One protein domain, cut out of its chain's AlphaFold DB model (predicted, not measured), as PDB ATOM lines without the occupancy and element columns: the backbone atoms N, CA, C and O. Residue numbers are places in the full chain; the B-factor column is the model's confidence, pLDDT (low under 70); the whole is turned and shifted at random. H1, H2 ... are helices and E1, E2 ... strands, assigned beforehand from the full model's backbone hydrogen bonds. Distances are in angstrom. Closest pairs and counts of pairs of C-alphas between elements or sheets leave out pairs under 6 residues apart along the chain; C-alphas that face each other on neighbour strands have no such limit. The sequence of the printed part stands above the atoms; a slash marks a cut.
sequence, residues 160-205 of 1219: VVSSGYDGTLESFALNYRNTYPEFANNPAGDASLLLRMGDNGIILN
ATOM      1  N   VAL A 160     165.698 109.494 152.269       96.06
ATOM      2  CA  VAL A 160     165.847 110.557 151.263       96.06
ATOM      3  C   VAL A 160     167.290 110.617 150.761       96.06
ATOM      4  O   VAL A 160     167.545 110.591 149.561       96.06
ATOM      5  N   VAL A 161     168.266 110.623 151.672       94.56
ATOM      6  CA  VAL A 161     169.702 110.610 151.354       94.56
ATOM      7  C   VAL A 161     170.402 109.579 152.230       94.56
ATOM      8  O   VAL A 161     170.270 109.612 153.449       94.56
ATOM      9  N   SER A 162     171.177 108.677 151.621       90.44
ATOM     10  CA  SER A 162     171.866 107.613 152.365       90.44
ATOM     11  C   SER A 162     172.975 108.129 153.285       90.44
ATOM     12  O   SER A 162     173.071 107.663 154.415       90.44
ATOM     13  N   SER A 163     173.815 109.055 152.818       92.56
ATOM     14  CA  SER A 163     174.918 109.630 153.597       92.56
ATOM     15  C   SER A 163     175.557 110.822 152.874       92.56
ATOM     16  O   SER A 163     175.314 111.053 151.688       92.56
ATOM     17  N   GLY A 164     176.404 111.563 153.590       90.38
ATOM     18  CA  GLY A 164     177.378 112.489 153.016       90.38
ATOM     19  C   GLY A 164     176.842 113.853 152.572       90.38
ATOM     20  O   GLY A 164     177.578 114.580 151.910       90.38
ATOM     21  N   TYR A 165     175.605 114.229 152.918       93.75
ATOM     22  CA  TYR A 165     175.070 115.554 152.582       93.75
ATOM     23  C   TYR A 165     175.487 116.612 153.614       93.75
ATOM     24  O   TYR A 165     174.994 116.624 154.743       93.75
ATOM     25  N   ASP A 166     176.358 117.535 153.216       91.62
ATOM     26  CA  ASP A 166     177.011 118.532 154.077       91.62
ATOM     27  C   ASP A 166     176.258 119.874 154.220       91.62
ATOM     28  O   ASP A 166     176.663 120.723 155.015       91.62
ATOM     29  N   GLY A 167     175.153 120.070 153.488       93.44
ATOM     30  CA  GLY A 167     174.312 121.273 153.569       93.44
ATOM     31  C   GLY A 167     173.436 121.348 154.829       93.44
ATOM     32  O   GLY A 167     173.558 120.535 155.734       93.44
ATOM     33  N   THR A 168     172.503 122.300 154.893       95.94
ATOM     34  CA  THR A 168     171.430 122.364 155.921       95.94
ATOM     35  C   THR A 168     170.164 121.638 155.445       95.94
ATOM     36  O   THR A 168     169.992 121.458 154.237       95.94
ATOM     37  N   LEU A 169     169.264 121.230 156.350       96.38
ATOM     38  CA  LEU A 169     167.985 120.623 155.942       96.38
ATOM     39  C   LEU A 169     167.122 121.630 155.160       96.38
ATOM     40  O   LEU A 169     166.492 121.264 154.171       96.38
ATOM     41  N   GLU A 170     167.176 122.915 155.513       97.81
ATOM     42  CA  GLU A 170     166.501 124.008 154.808       97.81
ATOM     43  C   GLU A 170     167.024 124.173 153.382       97.81
ATOM     44  O   GLU A 170     166.238 124.291 152.437       97.81
ATOM     45  N   SER A 171     168.350 124.148 153.205       97.25
ATOM     46  CA  SER A 171     168.946 124.199 151.868       97.25
ATOM     47  C   SER A 171     168.624 122.950 151.054       97.25
ATOM     48  O   SER A 171     168.411 123.075 149.851       97.25
ATOM     49  N   PHE A 172     168.558 121.772 151.684       97.50
ATOM     50  CA  PHE A 172     168.156 120.537 151.012       97.50
ATOM     51  C   PHE A 172     166.715 120.638 150.511       97.50
ATOM     52  O   PHE A 172     166.484 120.528 149.310       97.50
ATOM     53  N   ALA A 173     165.770 120.928 151.409       97.44
ATOM     54  CA  ALA A 173     164.346 121.019 151.106       97.44
ATOM     55  C   ALA A 173     164.048 122.075 150.029       97.44
ATOM     56  O   ALA A 173     163.272 121.833 149.104       97.44
ATOM     57  N   LEU A 174     164.714 123.236 150.087       96.69
ATOM     58  CA  LEU A 174     164.603 124.257 149.042       96.69
ATOM     59  C   LEU A 174     165.092 123.739 147.683       96.69
ATOM     60  O   LEU A 174     164.431 123.965 146.671       96.69
ATOM     61  N   ASN A 175     166.236 123.056 147.653       96.38
ATOM     62  CA  ASN A 175     166.791 122.525 146.412       96.38
ATOM     63  C   ASN A 175     165.930 121.381 145.855       96.38
ATOM     64  O   ASN A 175     165.734 121.306 144.643       96.38
ATOM     65  N   TYR A 176     165.355 120.553 146.729       96.38
ATOM     66  CA  TYR A 176     164.402 119.507 146.366       96.38
ATOM     67  C   TYR A 176     163.168 120.103 145.676       96.38
ATOM     68  O   TYR A 176     162.886 119.736 144.539       96.38
ATOM     69  N   ARG A 177     162.508 121.104 146.278       96.06
ATOM     70  CA  ARG A 177     161.357 121.799 145.657       96.06
ATOM     71  C   ARG A 177     161.703 122.468 144.326       96.06
ATOM     72  O   ARG A 177     160.885 122.475 143.419       96.06
ATOM     73  N   ASN A 178     162.900 123.041 144.201       96.62
ATOM     74  CA  ASN A 178     163.336 123.660 142.945       96.62
ATOM     75  C   ASN A 178     163.624 122.624 141.850       96.62
ATOM     76  O   ASN A 178     163.457 122.924 140.671       96.62
ATOM     77  N   THR A 179     164.091 121.435 142.234       95.38
ATOM     78  CA  THR A 179     164.394 120.336 141.307       95.38
ATOM     79  C   THR A 179     163.124 119.608 140.870       95.38
ATOM     80  O   THR A 179     163.043 119.176 139.725       95.38
ATOM     81  N   TYR A 180     162.144 119.511 141.771       95.62
ATOM     82  CA  TYR A 180     160.903 118.751 141.620       95.62
ATOM     83  C   TYR A 180     159.668 119.626 141.917       95.62
ATOM     84  O   TYR A 180     158.914 119.327 142.848       95.62
ATOM     85  N   PRO A 181     159.464 120.745 141.194       94.44
ATOM     86  CA  PRO A 181     158.401 121.708 141.501       94.44
ATOM     87  C   PRO A 181     156.988 121.129 141.362       94.44
ATOM     88  O   PRO A 181     156.075 121.589 142.047       94.44
ATOM     89  N   GLU A 182     156.799 120.122 140.512       94.56
ATOM     90  CA  GLU A 182     155.540 119.392 140.348       94.56
ATOM     91  C   GLU A 182     155.183 118.525 141.570       94.56
ATOM     92  O   GLU A 182     154.007 118.299 141.835       94.56
ATOM     93  N   PHE A 183     156.173 118.148 142.389       95.25
ATOM     94  CA  PHE A 183     156.004 117.351 143.610       95.25
ATOM     95  C   PHE A 183     156.064 118.222 144.877       95.25
ATOM     96  O   PHE A 183     156.625 117.826 145.900       95.25
ATOM     97  N   ALA A 184     155.496 119.433 144.828       88.12
ATOM     98  CA  ALA A 184     155.595 120.425 145.907       88.12
ATOM     99  C   ALA A 184     155.047 119.950 147.269       88.12
ATOM    100  O   ALA A 184     155.481 120.455 148.303       88.12
ATOM    101  N   ASN A 185     154.122 118.984 147.271       92.31
ATOM    102  CA  ASN A 185     153.523 118.413 148.481       92.31
ATOM    103  C   ASN A 185     154.320 117.236 149.069       92.31
ATOM    104  O   ASN A 185     153.944 116.728 150.129       92.31
ATOM    105  N   ASN A 186     155.394 116.791 148.405       97.44
ATOM    106  CA  ASN A 186     156.232 115.707 148.904       97.44
ATOM    107  C   ASN A 186     156.981 116.163 150.176       97.44
ATOM    108  O   ASN A 186     157.644 117.207 150.138       97.44
ATOM    109  N   PRO A 187     156.942 115.398 151.286       97.81
ATOM    110  CA  PRO A 187     157.573 115.781 152.550       97.81
ATOM    111  C   PRO A 187     159.072 116.085 152.461       97.81
ATOM    112  O   PRO A 187     159.573 116.901 153.230       97.81
ATOM    113  N   ALA A 188     159.796 115.509 151.494       97.50
ATOM    114  CA  ALA A 188     161.214 115.815 151.284       97.50
ATOM    115  C   ALA A 188     161.471 117.280 150.869       97.50
ATOM    116  O   ALA A 188     162.590 117.787 150.993       97.50
ATOM    117  N   GLY A 189     160.428 117.972 150.410       96.81
ATOM    118  CA  GLY A 189     160.421 119.399 150.140       96.81
ATOM    119  C   GLY A 189     160.201 120.278 151.372       96.81
ATOM    120  O   GLY A 189     160.200 121.491 151.201       96.81
ATOM    121  N   ASP A 190     160.038 119.751 152.589       97.44
ATOM    122  CA  ASP A 190     159.852 120.534 153.822       97.44
ATOM    123  C   ASP A 190     160.880 120.134 154.888       97.44
ATOM    124  O   ASP A 190     160.871 119.024 155.409       97.44
ATOM    125  N   ALA A 191     161.758 121.070 155.259       97.25
ATOM    126  CA  ALA A 191     162.819 120.816 156.230       97.25
ATOM    127  C   ALA A 191     162.299 120.424 157.623       97.25
ATOM    128  O   ALA A 191     163.005 119.730 158.347       97.25
ATOM    129  N   SER A 192     161.080 120.832 157.994       95.88
ATOM    130  CA  SER A 192     160.465 120.464 159.277       95.88
ATOM    131  C   SER A 192     159.973 119.012 159.328       95.88
ATOM    132  O   SER A 192     159.713 118.490 160.411       95.88
ATOM    133  N   LEU A 193     159.887 118.350 158.170       97.69
ATOM    134  CA  LEU A 193     159.500 116.948 158.017       97.69
ATOM    135  C   LEU A 193     160.711 116.034 157.772       97.69
ATOM    136  O   LEU A 193     160.537 114.867 157.424       97.69
ATOM    137  N   LEU A 194     161.933 116.546 157.949       97.56
ATOM    138  CA  LEU A 194     163.185 115.827 157.730       97.56
ATOM    139  C   LEU A 194     163.972 115.664 159.029       97.56
ATOM    140  O   LEU A 194     163.935 116.531 159.898       97.56
ATOM    141  N   LEU A 195     164.732 114.574 159.123       96.38
ATOM    142  CA  LEU A 195     165.685 114.322 160.203       96.38
ATOM    143  C   LEU A 195     167.060 113.968 159.636       96.38
ATOM    144  O   LEU A 195     167.181 113.293 158.606       96.38
ATOM    145  N   ARG A 196     168.108 114.374 160.353       95.00
ATOM    146  CA  ARG A 196     169.475 113.883 160.174       95.00
ATOM    147  C   ARG A 196     169.663 112.504 160.772       95.00
ATOM    148  O   ARG A 196     169.199 112.199 161.867       95.00
ATOM    149  N   MET A 197     170.429 111.689 160.058       91.81
ATOM    150  CA  MET A 197     170.655 110.305 160.443       91.81
ATOM    151  C   MET A 197     172.059 109.830 160.056       91.81
ATOM    152  O   MET A 197     172.498 110.077 158.932       91.81
ATOM    153  N   GLY A 198     172.756 109.131 160.962       85.06
ATOM    154  CA  GLY A 198     174.069 108.530 160.694       85.06
ATOM    155  C   GLY A 198     175.112 109.518 160.146       85.06
ATOM    156  O   GLY A 198     175.221 110.652 160.614       85.06
ATOM    157  N   ASP A 199     175.862 109.096 159.124       85.12
ATOM    158  CA  ASP A 199     176.918 109.877 158.461       85.12
ATOM    159  C   ASP A 199     176.344 110.969 157.537       85.12
ATOM    160  O   ASP A 199     176.535 110.946 156.318       85.12
ATOM    161  N   ASN A 200     175.616 111.937 158.101       86.56
ATOM    162  CA  ASN A 200     174.937 113.013 157.365       86.56
ATOM    163  C   ASN A 200     173.914 112.520 156.317       86.56
ATOM    164  O   ASN A 200     173.725 113.156 155.276       86.56
ATOM    165  N   GLY A 201     173.248 111.397 156.582       94.44
ATOM    166  CA  GLY A 201     172.049 110.977 155.860       94.44
ATOM    167  C   GLY A 201     170.833 111.842 156.208       94.44
ATOM    168  O   GLY A 201     170.848 112.609 157.179       94.44
ATOM    169  N   ILE A 202     169.787 111.724 155.390       96.62
ATOM    170  CA  ILE A 202     168.499 112.403 155.571       96.62
ATOM    171  C   ILE A 202     167.382 111.372 155.426       96.62
ATOM    172  O   ILE A 202     167.337 110.635 154.434       96.62
ATOM    173  N   ILE A 203     166.469 111.366 156.389       97.12
ATOM    174  CA  ILE A 203     165.216 110.613 156.329       97.12
ATOM    175  C   ILE A 203     164.023 111.557 156.481       97.12
ATOM    176  O   ILE A 203     164.154 112.638 157.059       97.12
ATOM    177  N   LEU A 204     162.860 111.139 155.993       97.94
ATOM    178  CA  LEU A 204     161.588 111.689 156.435       97.94
ATOM    179  C   LEU A 204     161.409 111.414 157.927       97.94
ATOM    180  O   LEU A 204     161.801 110.351 158.400       97.94
ATOM    181  N   ASN A 205     160.815 112.356 158.653       97.44
ATOM    182  CA  ASN A 205     160.572 112.265 160.087       97.44
ATOM    183  C   ASN A 205     159.382 111.338 160.394       97.44
ATOM    184  O   ASN A 205     158.238 111.769 160.219       97.44
TER     185      ASN A 205
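Overview. This is residues 160 to 205 of the 1219 residues of the protein "Family 10 glycosylhydrolase" of Acholeplasmataceae bacterium (UniProt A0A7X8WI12). From its first residue, a stretch with no named element, residues 160 to 168, leads into one helix, H1; a long loop, residues 180 to 193, then folds back from the far end of H1 to a small two-stranded hairpin, E1 and E2, near the end where H1 begins. The printed part has 46 residues with one named helix and two named strands, in the order H1, E1, E2, and the sheet E1 - E2 is antiparallel. The class is mixed, helices and strands, with under half of the residues in named elements. The whole is compact, with a radius of gyration of the C-alphas of 9.8 A, and elongated, spanning 29 by 18 by 15 A.

Arrangement. In H1, residues 169 to 179, every O i to N i+4 pair is within hydrogen-bond range. The closest C-alphas of H1 and E1, residues 194 to 197, are those of Leu 169 and Leu 194, 7.0 A apart. H1 and E2, residues 201 to 204, are apart, but only just, with closest C-alphas at 8.2 A. E1 and E2 form an antiparallel hairpin, with 143 degrees between their directions. The C-alphas of 194 and 204 face each other at 4.6 A. N 195 and O 203 are within hydrogen-bond range at 2.9 A, as are N 201 and O 197 at 2.8 A.

Along the chain. H1 begins at C-alpha 169, (167.985, 120.623, 155.942), and ends at C-alpha 179, (164.394, 120.336, 141.307), 15.1 A away. E1 measures 9.7 A from first to last C-alpha. E2 measures 10.5 A and ends at C-alpha 204, (161.588, 111.689, 156.435).

Size, cuts and confidence. The two C-alphas farthest apart are those of Glu 182 and Asp 199, at 29.6 A. The printed part has no cut. The link from H1 to E1, 14 residues, is long; the link from E1 to E2, 3 residues, is tight. The mean pLDDT of the printed part is 94.8, and no printed residue is under 70.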